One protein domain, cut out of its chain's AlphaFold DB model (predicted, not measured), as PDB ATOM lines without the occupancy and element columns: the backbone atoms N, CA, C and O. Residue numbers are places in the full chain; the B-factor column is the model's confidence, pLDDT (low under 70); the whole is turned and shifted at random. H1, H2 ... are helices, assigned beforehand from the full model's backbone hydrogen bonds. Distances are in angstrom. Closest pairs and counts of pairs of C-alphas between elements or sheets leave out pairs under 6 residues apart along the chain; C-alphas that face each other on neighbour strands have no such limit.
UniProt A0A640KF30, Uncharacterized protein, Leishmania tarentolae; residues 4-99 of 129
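What this domain is: This is residues 4 to 99 of the 129 residues of an uncharacterized protein of Leishmania tarentolae (UniProt A0A640KF30). Two helices, H3 and H4, lie side by side as a hairpin, and H5 makes a corner with the last residues of H4. H5 reaches the small helix H2 with its last residues, while H1 sits far out at the other end of the hairpin, joined to H2 by a long stretch with no named element. The printed part has 96 residues with five named helices, H1 to H5 in that order, and no named strand; its class is all helix. It is compact, with a radius of gyration of the C-alphas of 14.0 A and spans of 38 by 27 by 20 A.

Where its parts are: Find C-alpha 4 at (-38.821, 52.969, -40.723); there H1 begins, residues 4 to 11. Go on to residues 28 to 32 for H2. H3, residues 39 to 53, starts at C-alpha 39 at (-36.833, 25.966, -39.212) and measures 20.9 A from first to last C-alpha. H4, residues 66 to 79, measures 20.0 A. H5, residues 86 to 97, measures 16.4 A and ends at C-alpha 97 at (-18.147, 22.518, -39.564).

How they stand to each other: Look first at the helical hairpin of H3 and H4: they touch, closest at the C-alphas of Cys 49 and Cys 69, 5.7 A apart, and run opposite ways at a shallow tilt of 14 degrees. H4 touches H5 with residues 75 to 79 alone, at a steep tilt of 64 degrees, opposite ways; the closest C-alphas, of Ala 79 and Thr 89, are 4.4 A apart. H5 touches H2 with residues 96 to 97 alone, closest at the C-alphas of Arg 31 and Arg 97, 4.6 A. H1 and H3 are close but not clearly touching, about perpendicular at 74 degrees, with the C-alphas of Ser 10 and Lys 51 6.7 A apart. H3 and H5 are apart. In H1, H2, H3, H4 and H5 every O i to N i+4 pair is within hydrogen-bond range.

The domain as a whole: The C-alphas farthest apart, of Gln 4 and Leu 32, are 40.3 A apart. The printed part has no cut. The links H1 to H2 and H3 to H4 are long, with 16 and 12 residues. The mean pLDDT of the printed part is 79.1; look for values under 70 at residues 4 to 25 and 56 to 62.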
ATOM      1  N   GLN A   4     -38.963  52.816 -42.170       53.81
ATOM      2  CA  GLN A   4     -38.821  52.969 -40.723       53.81
ATOM      3  C   GLN A   4     -38.271  51.699 -40.058       53.81
ATOM      4  O   GLN A   4     -37.286  51.764 -39.331       53.81
ATOM      5  N   ALA A   5     -38.848  50.533 -40.375       56.47
ATOM      6  CA  ALA A   5     -38.384  49.255 -39.838       56.47
ATOM      7  C   ALA A   5     -36.948  48.950 -40.295       56.47
ATOM      8  O   ALA A   5     -36.134  48.480 -39.510       56.47
ATOM      9  N   PHE A   6     -36.603  49.273 -41.547       56.22
ATOM     10  CA  PHE A   6     -35.234  49.145 -42.052       56.22
ATOM     11  C   PHE A   6     -34.236  50.028 -41.280       56.22
ATOM     12  O   PHE A   6     -33.154  49.562 -40.915       56.22
ATOM     13  N   PHE A   7     -34.599  51.277 -40.972       55.56
ATOM     14  CA  PHE A   7     -33.769  52.171 -40.157       55.56
ATOM     15  C   PHE A   7     -33.647  51.699 -38.704       55.56
ATOM     16  O   PHE A   7     -32.557  51.741 -38.145       55.56
ATOM     17  N   GLU A   8     -34.709  51.185 -38.091       55.41
ATOM     18  CA  GLU A   8     -34.653  50.624 -36.733       55.41
ATOM     19  C   GLU A   8     -33.796  49.348 -36.665       55.41
ATOM     20  O   GLU A   8     -32.966  49.203 -35.768       55.41
ATOM     21  N   PHE A   9     -33.908  48.453 -37.654       53.69
ATOM     22  CA  PHE A   9     -33.066  47.255 -37.732       53.69
ATOM     23  C   PHE A   9     -31.592  47.573 -38.017       53.69
ATOM     24  O   PHE A   9     -30.717  46.909 -37.460       53.69
ATOM     25  N   SER A  10     -31.305  48.586 -38.842       52.94
ATOM     26  CA  SER A  10     -29.931  49.014 -39.162       52.94
ATOM     27  C   SER A  10     -29.291  49.901 -38.085       52.94
ATOM     28  O   SER A  10     -28.066  49.961 -37.994       52.94
ATOM     29  N   SER A  11     -30.090  50.563 -37.239       51.19
ATOM     30  CA  SER A  11     -29.606  51.420 -36.143       51.19
ATOM     31  C   SER A  11     -29.509  50.722 -34.787       51.19
ATOM     32  O   SER A  11     -28.895  51.280 -33.872       51.19
ATOM     33  N   SER A  12     -30.044  49.500 -34.633       53.25
ATOM     34  CA  SER A  12     -29.842  48.728 -33.404       53.25
ATOM     35  C   SER A  12     -28.352  48.398 -33.254       53.25
ATOM     36  O   SER A  12     -27.777  47.640 -34.038       53.25
ATOM     37  N   ILE A  13     -27.703  49.015 -32.265       51.53
ATOM     38  CA  ILE A  13     -26.304  48.755 -31.919       51.53
ATOM     39  C   ILE A  13     -26.241  47.348 -31.333       51.53
ATOM     40  O   ILE A  13     -26.368  47.142 -30.129       51.53
ATOM     41  N   LEU A  14     -26.049  46.359 -32.192       55.78
ATOM     42  CA  LEU A  14     -25.636  45.042 -31.759       55.78
ATOM     43  C   LEU A  14     -24.118  45.007 -31.890       55.78
ATOM     44  O   LEU A  14     -23.570  45.211 -32.974       55.78
ATOM     45  N   SER A  15     -23.430  44.820 -30.759       56.97
ATOM     46  CA  SER A  15     -21.981  44.609 -30.762       56.97
ATOM     47  C   SER A  15     -21.650  43.520 -31.787       56.97
ATOM     48  O   SER A  15     -22.346  42.505 -31.789       56.97
ATOM     49  N   PRO A  16     -20.598  43.667 -32.611       56.09
ATOM     50  CA  PRO A  16     -20.201  42.646 -33.585       56.09
ATOM     51  C   PRO A  16     -20.049  41.245 -32.973       56.09
ATOM     52  O   PRO A  16     -20.259  40.247 -33.648       56.09
ATOM     53  N   LYS A  17     -19.761  41.164 -31.664       56.09
ATOM     54  CA  LYS A  17     -19.709  39.913 -30.890       56.09
ATOM     55  C   LYS A  17     -21.045  39.158 -30.810       56.09
ATOM     56  O   LYS A  17     -21.037  37.965 -30.540       56.09
ATOM     57  N   TYR A  18     -22.167  39.849 -30.995       55.72
ATOM     58  CA  TYR A  18     -23.530  39.315 -30.896       55.72
ATOM     59  C   TYR A  18     -24.252  39.264 -32.251       55.72
ATOM     60  O   TYR A  18     -25.418  38.876 -32.306       55.72
ATOM     61  N   VAL A  19     -23.589  39.679 -33.336       61.34
ATOM     62  CA  VAL A  19     -24.170  39.742 -34.681       61.34
ATOM     63  C   VAL A  19     -23.598  38.612 -35.530       61.34
ATOM     64  O   VAL A  19     -22.489  38.699 -36.050       61.34
ATOM     65  N   GLY A  20     -24.387  37.548 -35.677       57.28
ATOM     66  CA  GLY A  20     -24.013  36.355 -36.434       57.28
ATOM     67  C   GLY A  20     -23.267  35.315 -35.598       57.28
ATOM     68  O   GLY A  20     -22.601  35.620 -34.611       57.28
ATOM     69  N   LEU A  21     -23.393  34.053 -36.001       59.94
ATOM     70  CA  LEU A  21     -22.629  32.952 -35.431       59.94
ATOM     71  C   LEU A  21     -21.394  32.731 -36.299       59.94
ATOM     72  O   LEU A  21     -21.494  32.430 -37.485       59.94
ATOM     73  N   SER A  22     -20.216  32.900 -35.709       63.41
ATOM     74  CA  SER A  22     -18.976  32.495 -36.358       63.41
ATOM     75  C   SER A  22     -18.746  31.005 -36.095       63.41
ATOM     76  O   SER A  22     -18.645  30.618 -34.923       63.41
ATOM     77  N   PRO A  23     -18.564  30.161 -37.128       58.81
ATOM     78  CA  PRO A  23     -18.203  28.757 -36.931       58.81
ATOM     79  C   PRO A  23     -16.840  28.595 -36.229       58.81
ATOM     80  O   PRO A  23     -16.505  27.515 -35.750       58.81
ATOM     81  N   PHE A  24     -16.047  29.666 -36.110       62.84
ATOM     82  CA  PHE A  24     -14.798  29.668 -35.346       62.84
ATOM     83  C   PHE A  24     -15.008  29.719 -33.825       62.84
ATOM     84  O   PHE A  24     -14.120  29.293 -33.091       62.84
ATOM     85  N   HIS A  25     -16.155  30.217 -33.352       66.38
ATOM     86  CA  HIS A  25     -16.476  30.320 -31.922       66.38
ATOM     87  C   HIS A  25     -17.419  29.214 -31.432       66.38
ATOM     88  O   HIS A  25     -17.636  29.086 -30.231       66.38
ATOM     89  N   ALA A  26     -17.962  28.406 -32.345       76.25
ATOM     90  CA  ALA A  26     -18.825  27.286 -32.001       76.25
ATOM     91  C   ALA A  26     -18.024  26.134 -31.348       76.25
ATOM     92  O   ALA A  26     -16.946  25.780 -31.848       76.25
ATOM     93  N   PRO A  27     -18.542  25.508 -30.272       84.38
ATOM     94  CA  PRO A  27     -17.974  24.290 -29.694       84.38
ATOM     95  C   PRO A  27     -17.787  23.167 -30.724       84.38
ATOM     96  O   PRO A  27     -18.450  23.113 -31.768       84.38
ATOM     97  N   LYS A  28     -16.872  22.232 -30.444       85.50
ATOM     98  CA  LYS A  28     -16.595  21.100 -31.345       85.50
ATOM     99  C   LYS A  28     -17.840  20.232 -31.540       85.50
ATOM    100  O   LYS A  28     -18.124  19.827 -32.661       85.50
ATOM    101  N   GLU A  29     -18.604  20.027 -30.481       88.25
ATOM    102  CA  GLU A  29     -19.811  19.207 -30.439       88.25
ATOM    103  C   GLU A  29     -20.871  19.762 -31.396       88.25
ATOM    104  O   GLU A  29     -21.357  19.042 -32.262       88.25
ATOM    105  N   SER A  30     -21.143  21.071 -31.330       86.38
ATOM    106  CA  SER A  30     -22.106  21.724 -32.227       86.38
ATOM    107  C   SER A  30     -21.669  21.729 -33.692       86.38
ATOM    108  O   SER A  30     -22.509  21.741 -34.583       86.38
ATOM    109  N   ARG A  31     -20.357  21.723 -33.963       86.12
ATOM    110  CA  ARG A  31     -19.830  21.692 -35.337       86.12
ATOM    111  C   ARG A  31     -19.917  20.305 -35.959       86.12
ATOM    112  O   ARG A  31     -20.165  20.184 -37.154       86.12
ATOM    113  N   LEU A  32     -19.685  19.273 -35.152       88.50
ATOM    114  CA  LEU A  32     -19.744  17.879 -35.585       88.50
ATOM    115  C   LEU A  32     -21.170  17.328 -35.633       88.50
ATOM    116  O   LEU A  32     -21.377  16.267 -36.221       88.50
ATOM    117  N   ASP A  33     -22.138  18.049 -35.065       90.00
ATOM    118  CA  ASP A  33     -23.543  17.678 -35.120       90.00
ATOM    119  C   ASP A  33     -24.040  17.551 -36.569       90.00
ATOM    120  O   ASP A  33     -23.957  18.482 -37.380       90.00
ATOM    121  N   THR A  34     -24.577  16.373 -36.876       91.38
ATOM    122  CA  THR A  34     -25.139  16.014 -38.183       91.38
ATOM    123  C   THR A  34     -26.656  16.146 -38.232       91.38
ATOM    124  O   THR A  34     -27.257  15.885 -39.274       91.38
ATOM    125  N   SER A  35     -27.279  16.580 -37.132       91.38
ATOM    126  CA  SER A  35     -28.715  16.809 -37.069       91.38
ATOM    127  C   SER A  35     -29.154  17.846 -38.116       91.38
ATOM    128  O   SER A  35     -28.458  18.850 -38.335       91.38
ATOM    129  N   PRO A  36     -30.303  17.637 -38.779       90.19
ATOM    130  CA  PRO A  36     -30.871  18.639 -39.672       90.19
ATOM    131  C   PRO A  36     -31.132  19.966 -38.940       90.19
ATOM    132  O   PRO A  36     -31.458  19.957 -37.749       90.19
ATOM    133  N   PRO A  37     -31.037  21.119 -39.624       91.19
ATOM    134  CA  PRO A  37     -31.402  22.394 -39.024       91.19
ATOM    135  C   PRO A  37     -32.891  22.440 -38.671       91.19
ATOM    136  O   PRO A  37     -33.743  21.913 -39.389       91.19
ATOM    137  N   GLY A  38     -33.213  23.135 -37.580       90.56
ATOM    138  CA  GLY A  38     -34.584  23.519 -37.267       90.56
ATOM    139  C   GLY A  38     -35.011  24.753 -38.066       90.56
ATOM    140  O   GLY A  38     -34.225  25.677 -38.270       90.56
ATOM    141  N   VAL A  39     -36.284  24.820 -38.458       90.00
ATOM    142  CA  VAL A  39     -36.833  25.966 -39.212       90.00
ATOM    143  C   VAL A  39     -36.667  27.281 -38.438       90.00
ATOM    144  O   VAL A  39     -36.218  28.281 -38.997       90.00
ATOM    145  N   LEU A  40     -36.975  27.274 -37.135       88.44
ATOM    146  CA  LEU A  40     -36.852  28.461 -36.282       88.44
ATOM    147  C   LEU A  40     -35.394  28.900 -36.107       88.44
ATOM    148  O   LEU A  40     -35.115  30.098 -36.154       88.44
ATOM    149  N   SER A  41     -34.460  27.954 -35.958       85.94
ATOM    150  CA  SER A  41     -33.028  28.274 -35.894       85.94
ATOM    151  C   SER A  41     -32.531  28.883 -37.203       85.94
ATOM    152  O   SER A  41     -31.845  29.899 -37.164       85.94
ATOM    153  N   SER A  42     -32.948  28.352 -38.356       89.19
ATOM    154  CA  SER A  42     -32.571  28.912 -39.660       89.19
ATOM    155  C   SER A  42     -33.139  30.312 -39.873       89.19
ATOM    156  O   SER A  42     -32.462  31.180 -40.418       89.19
ATOM    157  N   MET A  43     -34.368  30.562 -39.415       88.38
ATOM    158  CA  MET A  43     -34.958  31.900 -39.463       88.38
ATOM    159  C   MET A  43     -34.188  32.872 -38.561       88.38
ATOM    160  O   MET A  43     -33.891  33.990 -38.978       88.38
ATOM    161  N   TYR A  44     -33.818  32.450 -37.351       85.44
ATOM    162  CA  TYR A  44     -32.993  33.253 -36.449       85.44
ATOM    163  C   TYR A  44     -31.630  33.592 -37.073       85.44
ATOM    164  O   TYR A  44     -31.252  34.765 -37.116       85.44
ATOM    165  N   GLU A  45     -30.927  32.602 -37.628       85.12
ATOM    166  CA  GLU A  45     -29.647  32.788 -38.325       85.12
ATOM    167  C   GLU A  45     -29.775  33.762 -39.501       85.12
ATOM    168  O   GLU A  45     -28.965  34.682 -39.628       85.12
ATOM    169  N   TYR A  46     -30.844  33.651 -40.294       87.69
ATOM    170  CA  TYR A  46     -31.158  34.601 -41.359       87.69
ATOM    171  C   TYR A  46     -31.327  36.036 -40.835       87.69
ATOM    172  O   TYR A  46     -30.748  36.977 -41.391       87.69
ATOM    173  N   THR A  47     -32.067  36.233 -39.737       84.50
ATOM    174  CA  THR A  47     -32.215  37.573 -39.138       84.50
ATOM    175  C   THR A  47     -30.886  38.138 -38.634       84.50
ATOM    176  O   THR A  47     -30.639  39.337 -38.743       84.50
ATOM    177  N   MET A  48     -29.996  37.288 -38.116       82.56
ATOM    178  CA  MET A  48     -28.670  37.713 -37.672       82.56
ATOM    179  C   MET A  48     -27.744  38.034 -38.845       82.56
ATOM    180  O   MET A  48     -27.040  39.041 -38.798       82.56
ATOM    181  N   CYS A  49     -27.785  37.238 -39.915       83.12
ATOM    182  CA  CYS A  49     -27.041  37.496 -41.144       83.12
ATOM    183  C   CYS A  49     -27.467  38.824 -41.781       83.12
ATOM    184  O   CYS A  49     -26.628  39.659 -42.100       83.12
ATOM    185  N   THR A  50     -28.772  39.067 -41.906       84.44
ATOM    186  CA  THR A  50     -29.298  40.318 -42.479       84.44
ATOM    187  C   THR A  50     -28.951  41.536 -41.631       84.44
ATOM    188  O   THR A  50     -28.526  42.552 -42.176       84.44
ATOM    189  N   LYS A  51     -29.032  41.435 -40.298       79.62
ATOM    190  CA  LYS A  51     -28.536  42.484 -39.391       79.62
ATOM    191  C   LYS A  51     -27.049  42.760 -39.589       79.62
ATOM    192  O   LYS A  51     -26.639  43.914 -39.547       79.62
ATOM    193  N   ARG A  52     -26.255  41.712 -39.820       78.94
ATOM    194  CA  ARG A  52     -24.822  41.820 -40.102       78.94
ATOM    195  C   ARG A  52     -24.559  42.551 -41.419       78.94
ATOM    196  O   ARG A  52     -23.859  43.556 -41.422       78.94
ATOM    197  N   ALA A  53     -25.207  42.105 -42.492       80.62
ATOM    198  CA  ALA A  53     -25.106  42.682 -43.831       80.62
ATOM    199  C   ALA A  53     -25.525  44.164 -43.892       80.62
ATOM    200  O   ALA A  53     -25.029  44.919 -44.723       80.62
ATOM    201  N   LEU A  54     -26.445  44.586 -43.018       78.88
ATOM    202  CA  LEU A  54     -26.951  45.960 -42.949       78.88
ATOM    203  C   LEU A  54     -26.197  46.856 -41.956       78.88
ATOM    204  O   LEU A  54     -26.519  48.042 -41.849       78.88
ATOM    205  N   ASN A  55     -25.211  46.330 -41.223       74.12
ATOM    206  CA  ASN A  55     -24.489  47.112 -40.225       74.12
ATOM    207  C   ASN A  55     -23.413  47.989 -40.879       74.12
ATOM    208  O   ASN A  55     -22.274  47.579 -41.084       74.12
ATOM    209  N   THR A  56     -23.770  49.244 -41.143       66.44
ATOM    210  CA  THR A  56     -22.899  50.243 -41.785       66.44
ATOM    211  C   THR A  56     -21.741  50.734 -40.909       66.44
ATOM    212  O   THR A  56     -20.887  51.474 -41.392       66.44
ATOM    213  N   ARG A  57     -21.694  50.352 -39.622       64.94
ATOM    214  CA  ARG A  57     -20.650  50.774 -38.669       64.94
ATOM    215  C   ARG A  57     -19.498  49.774 -38.528       64.94
ATOM    216  O   ARG A  57     -18.507  50.102 -37.881       64.94
ATOM    217  N   ILE A  58     -19.610  48.574 -39.097       64.38
ATOM    218  CA  ILE A  58     -18.531  47.576 -39.120       64.38
ATOM    219  C   ILE A  58     -17.717  47.790 -40.405       64.38
ATOM    220  O   ILE A  58     -18.264  47.745 -41.502       64.38
ATOM    221  N   ILE A  59     -16.408  48.043 -40.286       56.31
ATOM    222  CA  ILE A  59     -15.515  48.163 -41.450       56.31
ATOM    223  C   ILE A  59     -15.300  46.755 -42.023       56.31
ATOM    224  O   ILE A  59     -14.695  45.897 -41.381       56.31
ATOM    225  N   GLY A  60     -15.875  46.520 -43.204       65.00
ATOM    226  CA  GLY A  60     -16.082  45.199 -43.785       65.00
ATOM    227  C   GLY A  60     -14.858  44.613 -44.482       65.00
ATOM    228  O   GLY A  60     -14.440  45.072 -45.542       65.00
ATOM    229  N   PHE A  61     -14.362  43.510 -43.935       56.62
ATOM    230  CA  PHE A  61     -13.687  42.474 -44.704       56.62
ATOM    231  C   PHE A  61     -14.488  41.188 -44.490       56.62
ATOM    232  O   PHE A  61     -14.723  40.809 -43.345       56.62
ATOM    233  N   SER A  62     -14.930  40.526 -45.566       64.88
ATOM    234  CA  SER A  62     -15.717  39.272 -45.534       64.88
ATOM    235  C   SER A  62     -17.129  39.330 -44.909       64.88
ATOM    236  O   SER A  62     -17.631  38.320 -44.419       64.88
ATOM    237  N   GLU A  63     -17.794  40.488 -44.934       74.69
ATOM    238  CA  GLU A  63     -19.199  40.603 -44.506       74.69
ATOM    239  C   GLU A  63     -20.161  39.983 -45.542       74.69
ATOM    240  O   GLU A  63     -19.919  40.124 -46.746       74.69
ATOM    241  N   PRO A  64     -21.239  39.296 -45.114       80.12
ATOM    242  CA  PRO A  64     -22.178  38.684 -46.042       80.12
ATOM    243  C   PRO A  64     -23.019  39.744 -46.763       80.12
ATOM    244  O   PRO A  64     -23.393  40.767 -46.190       80.12
ATOM    245  N   THR A  65     -23.384  39.479 -48.015       86.12
ATOM    246  CA  THR A  65     -24.398  40.266 -48.728       86.12
ATOM    247  C   THR A  65     -25.809  39.823 -48.335       86.12
ATOM    248  O   THR A  65     -26.029  38.693 -47.899       86.12
ATOM    249  N   LEU A  66     -26.811  40.686 -48.549       86.44
ATOM    250  CA  LEU A  66     -28.218  40.305 -48.352       86.44
ATOM    251  C   LEU A  66     -28.615  39.079 -49.188       86.44
ATOM    252  O   LEU A  66     -29.361  38.232 -48.702       86.44
ATOM    253  N   GLN A  67     -28.092  38.971 -50.414       89.44
ATOM    254  CA  GLN A  67     -28.337  37.814 -51.275       89.44
ATOM    255  C   GLN A  67     -27.747  36.541 -50.662       89.44
ATOM    256  O   GLN A  67     -28.446  35.539 -50.566       89.44
ATOM    257  N   GLN A  68     -26.513  36.603 -50.155       89.06
ATOM    258  CA  GLN A  68     -25.885  35.468 -49.473       89.06
ATOM    259  C   GLN A  68     -26.699  35.013 -48.255       89.06
ATOM    260  O   GLN A  68     -26.875  33.813 -48.064       89.06
ATOM    261  N   CYS A  69     -27.272  35.943 -47.483       89.44
ATOM    262  CA  CYS A  69     -28.163  35.588 -46.375       89.44
ATOM    263  C   CYS A  69     -29.424  34.841 -46.845       89.44
ATOM    264  O   CYS A  69     -29.859  33.895 -46.189       89.44
ATOM    265  N   VAL A  70     -30.026  35.251 -47.968       93.12
ATOM    266  CA  VAL A  70     -31.205  34.578 -48.548       93.12
ATOM    267  C   VAL A  70     -30.845  33.193 -49.090       93.12
ATOM    268  O   VAL A  70     -31.583  32.231 -48.853       93.12
ATOM    269  N   ASP A  71     -29.716  33.076 -49.785       93.94
ATOM    270  CA  ASP A  71     -29.235  31.813 -50.345       93.94
ATOM    271  C   ASP A  71     -28.946  30.798 -49.232       93.94
ATOM    272  O   ASP A  71     -29.338  29.632 -49.321       93.94
ATOM    273  N   GLU A  72     -28.314  31.255 -48.149       91.25
ATOM    274  CA  GLU A  72     -28.034  30.443 -46.968       91.25
ATOM    275  C   GLU A  72     -29.317  30.001 -46.264       91.25
ATOM    276  O   GLU A  72     -29.482  28.816 -45.979       91.25
ATOM    277  N   PHE A  73     -30.274  30.910 -46.060       93.31
ATOM    278  CA  PHE A  73     -31.565  30.559 -45.470       93.31
ATOM    279  C   PHE A  73     -32.311  29.515 -46.306       93.31
ATOM    280  O   PHE A  73     -32.799  28.517 -45.775       93.31
ATOM    281  N   THR A  74     -32.346  29.704 -47.626       94.62
ATOM    282  CA  THR A  74     -32.990  28.773 -48.562       94.62
ATOM    283  C   THR A  74     -32.338  27.396 -48.504       94.62
ATOM    284  O   THR A  74     -33.032  26.379 -48.459       94.62
ATOM    285  N   ARG A  75     -31.002  27.346 -48.469       94.56
ATOM    286  CA  ARG A  75     -30.247  26.101 -48.303       94.56
ATOM    287  C   ARG A  75     -30.576  25.427 -46.973       94.56
ATOM    288  O   ARG A  75     -30.858  24.232 -46.964       94.56
ATOM    289  N   SER A  76     -30.608  26.176 -45.875       92.25
ATOM    290  CA  SER A  76     -30.951  25.633 -44.560       92.25
ATOM    291  C   SER A  76     -32.371  25.069 -44.528       92.25
ATOM    292  O   SER A  76     -32.561  23.967 -44.023       92.25
ATOM    293  N   LEU A  77     -33.353  25.736 -45.149       94.44
ATOM    294  CA  LEU A  77     -34.717  25.208 -45.278       94.44
ATOM    295  C   LEU A  77     -34.764  23.895 -46.070       94.44
ATOM    296  O   LEU A  77     -35.410  22.940 -45.637       94.44
ATOM    297  N   LYS A  78     -34.043  23.815 -47.194       95.06
ATOM    298  CA  LYS A  78     -33.917  22.582 -47.991       95.06
ATOM    299  C   LYS A  78     -33.244  21.440 -47.219       95.06
ATOM    300  O   LYS A  78     -33.589  20.280 -47.425       95.06
ATOM    301  N   ALA A  79     -32.335  21.765 -46.302       94.00
ATOM    302  CA  ALA A  79     -31.646  20.799 -45.451       94.00
ATOM    303  C   ALA A  79     -32.482  20.305 -44.253       94.00
ATOM    304  O   ALA A  79     -32.062  19.361 -43.584       94.00
ATOM    305  N   THR A  80     -33.629  20.929 -43.949       93.88
ATOM    306  CA  THR A  80     -34.496  20.531 -42.823       93.88
ATOM    307  C   THR A  80     -35.036  19.108 -42.978       93.88
ATOM    308  O   THR A  80     -35.087  18.550 -44.077       93.88
ATOM    309  N   THR A  81     -35.536  18.542 -41.875       88.44
ATOM    310  CA  THR A  81     -36.206  17.231 -41.850       88.44
ATOM    311  C   THR A  81     -37.396  17.115 -42.802       88.44
ATOM    312  O   THR A  81     -37.755  15.992 -43.148       88.44
ATOM    313  N   PHE A  82     -38.005  18.232 -43.215       85.44
ATOM    314  CA  PHE A  82     -39.175  18.242 -44.092       85.44
ATOM    315  C   PHE A  82     -38.831  18.012 -45.567       85.44
ATOM    316  O   PHE A  82     -39.617  17.388 -46.272       85.44
ATOM    317  N   ILE A  83     -37.687  18.524 -46.035       90.50
ATOM    318  CA  ILE A  83     -37.290  18.462 -47.453       90.50
ATOM    319  C   ILE A  83     -36.169  17.439 -47.665       90.50
ATOM    320  O   ILE A  83     -36.232  16.662 -48.613       90.50
ATOM    321  N   GLN A  84     -35.176  17.405 -46.768       88.75
ATOM    322  CA  GLN A  84     -34.047  16.465 -46.802       88.75
ATOM    323  C   GLN A  84     -33.282  16.454 -48.136       88.75
ATOM    324  O   GLN A  84     -32.841  15.406 -48.618       88.75
ATOM    325  N   ASP A  85     -33.108  17.630 -48.740       95.75
ATOM    326  CA  ASP A  85     -32.306  17.767 -49.951       95.75
ATOM    327  C   ASP A  85     -30.836  17.441 -49.646       95.75
ATOM    328  O   ASP A  85     -30.185  18.109 -48.842       95.75
ATOM    329  N   LYS A  86     -30.305  16.393 -50.286       92.31
ATOM    330  CA  LYS A  86     -28.973  15.851 -49.974       92.31
ATOM    331  C   LYS A  86     -27.854  16.861 -50.211       92.31
ATOM    332  O   LYS A  86     -26.906  16.918 -49.426       92.31
ATOM    333  N   GLU A  87     -27.949  17.642 -51.284       94.00
ATOM    334  CA  GLU A  87     -26.933  18.632 -51.628       94.00
ATOM    335  C   GLU A  87     -26.948  19.769 -50.604       94.00
ATOM    336  O   GLU A  87     -25.909  20.096 -50.023       94.00
ATOM    337  N   ALA A  88     -28.134  20.291 -50.287       92.75
ATOM    338  CA  ALA A  88     -28.321  21.322 -49.282       92.75
ATOM    339  C   ALA A  88     -27.872  20.860 -47.893       92.75
ATOM    340  O   ALA A  88     -27.176  21.610 -47.210       92.75
ATOM    341  N   THR A  89     -28.196  19.626 -47.488       93.12
ATOM    342  CA  THR A  89     -27.723  19.044 -46.226       93.12
ATOM    343  C   THR A  89     -26.201  18.938 -46.211       93.12
ATOM    344  O   THR A  89     -25.576  19.357 -45.240       93.12
ATOM    345  N   SER A  90     -25.574  18.449 -47.285       91.62
ATOM    346  CA  SER A  90     -24.109  18.351 -47.352       91.62
ATOM    347  C   SER A  90     -23.425  19.722 -47.244       91.62
ATOM    348  O   SER A  90     -22.472  19.891 -46.481       91.62
ATOM    349  N   ALA A  91     -23.957  20.728 -47.944       90.62
ATOM    350  CA  ALA A  91     -23.444  22.088 -47.928       90.62
ATOM    351  C   ALA A  91     -23.662  22.762 -46.565       90.62
ATOM    352  O   ALA A  91     -22.760  23.427 -46.058       90.62
ATOM    353  N   PHE A  92     -24.818  22.538 -45.937       90.88
ATOM    354  CA  PHE A  92     -25.114  23.004 -44.587       90.88
ATOM    355  C   PHE A  92     -24.164  22.391 -43.547       90.88
ATOM    356  O   PHE A  92     -23.590  23.115 -42.737       90.88
ATOM    357  N   LEU A  93     -23.915  21.078 -43.601       90.25
ATOM    358  CA  LEU A  93     -22.968  20.412 -42.698       90.25
ATOM    359  C   LEU A  93     -21.529  20.900 -42.908       90.25
ATOM    360  O   LEU A  93     -20.809  21.123 -41.933       90.25
ATOM    361  N   ARG A  94     -21.110  21.121 -44.162       89.06
ATOM    362  CA  ARG A  94     -19.797  21.704 -44.487       89.06
ATOM    363  C   ARG A  94     -19.649  23.108 -43.893       89.06
ATOM    364  O   ARG A  94     -18.619  23.427 -43.298       89.06
ATOM    365  N   GLN A  95     -20.692  23.927 -44.008       87.62
ATOM    366  CA  GLN A  95     -20.728  25.272 -43.441       87.62
ATOM    367  C   GLN A  95     -20.712  25.257 -41.908       87.62
ATOM    368  O   GLN A  95     -19.898  25.957 -41.306       87.62
ATOM    369  N   ARG A  96     -21.540  24.417 -41.275       87.31
ATOM    370  CA  ARG A  96     -21.590  24.234 -39.816       87.31
ATOM    371  C   ARG A  96     -20.230  23.823 -39.249       87.31
ATOM    372  O   ARG A  96     -19.804  24.353 -38.226       87.31
ATOM    373  N   ARG A  97     -19.516  22.920 -39.931       88.69
ATOM    374  CA  ARG A  97     -18.147  22.518 -39.564       88.69
ATOM    375  C   ARG A  97     -17.125  23.630 -39.794       88.69
ATOM    376  O   ARG A  97     -16.095  23.665 -39.124       88.69
ATOM    377  N   GLY A  98     -17.392  24.542 -40.728       88.19
ATOM    378  CA  GLY A  98     -16.417  25.516 -41.202       88.19
ATOM    379  C   GLY A  98     -15.229  24.814 -41.857       88.19
ATOM    380  O   GLY A  98     -14.082  25.122 -41.508       88.19
ATOM    381  N   THR A  99     -15.521  23.831 -42.716       89.31
ATOM    382  CA  THR A  99     -14.519  23.032 -43.432       89.31
ATOM    383  C   THR A  99     -13.585  23.932 -44.235       89.31
ATOM    384  O   THR A  99     -14.029  24.873 -44.891       89.31
TER     385      THR A  99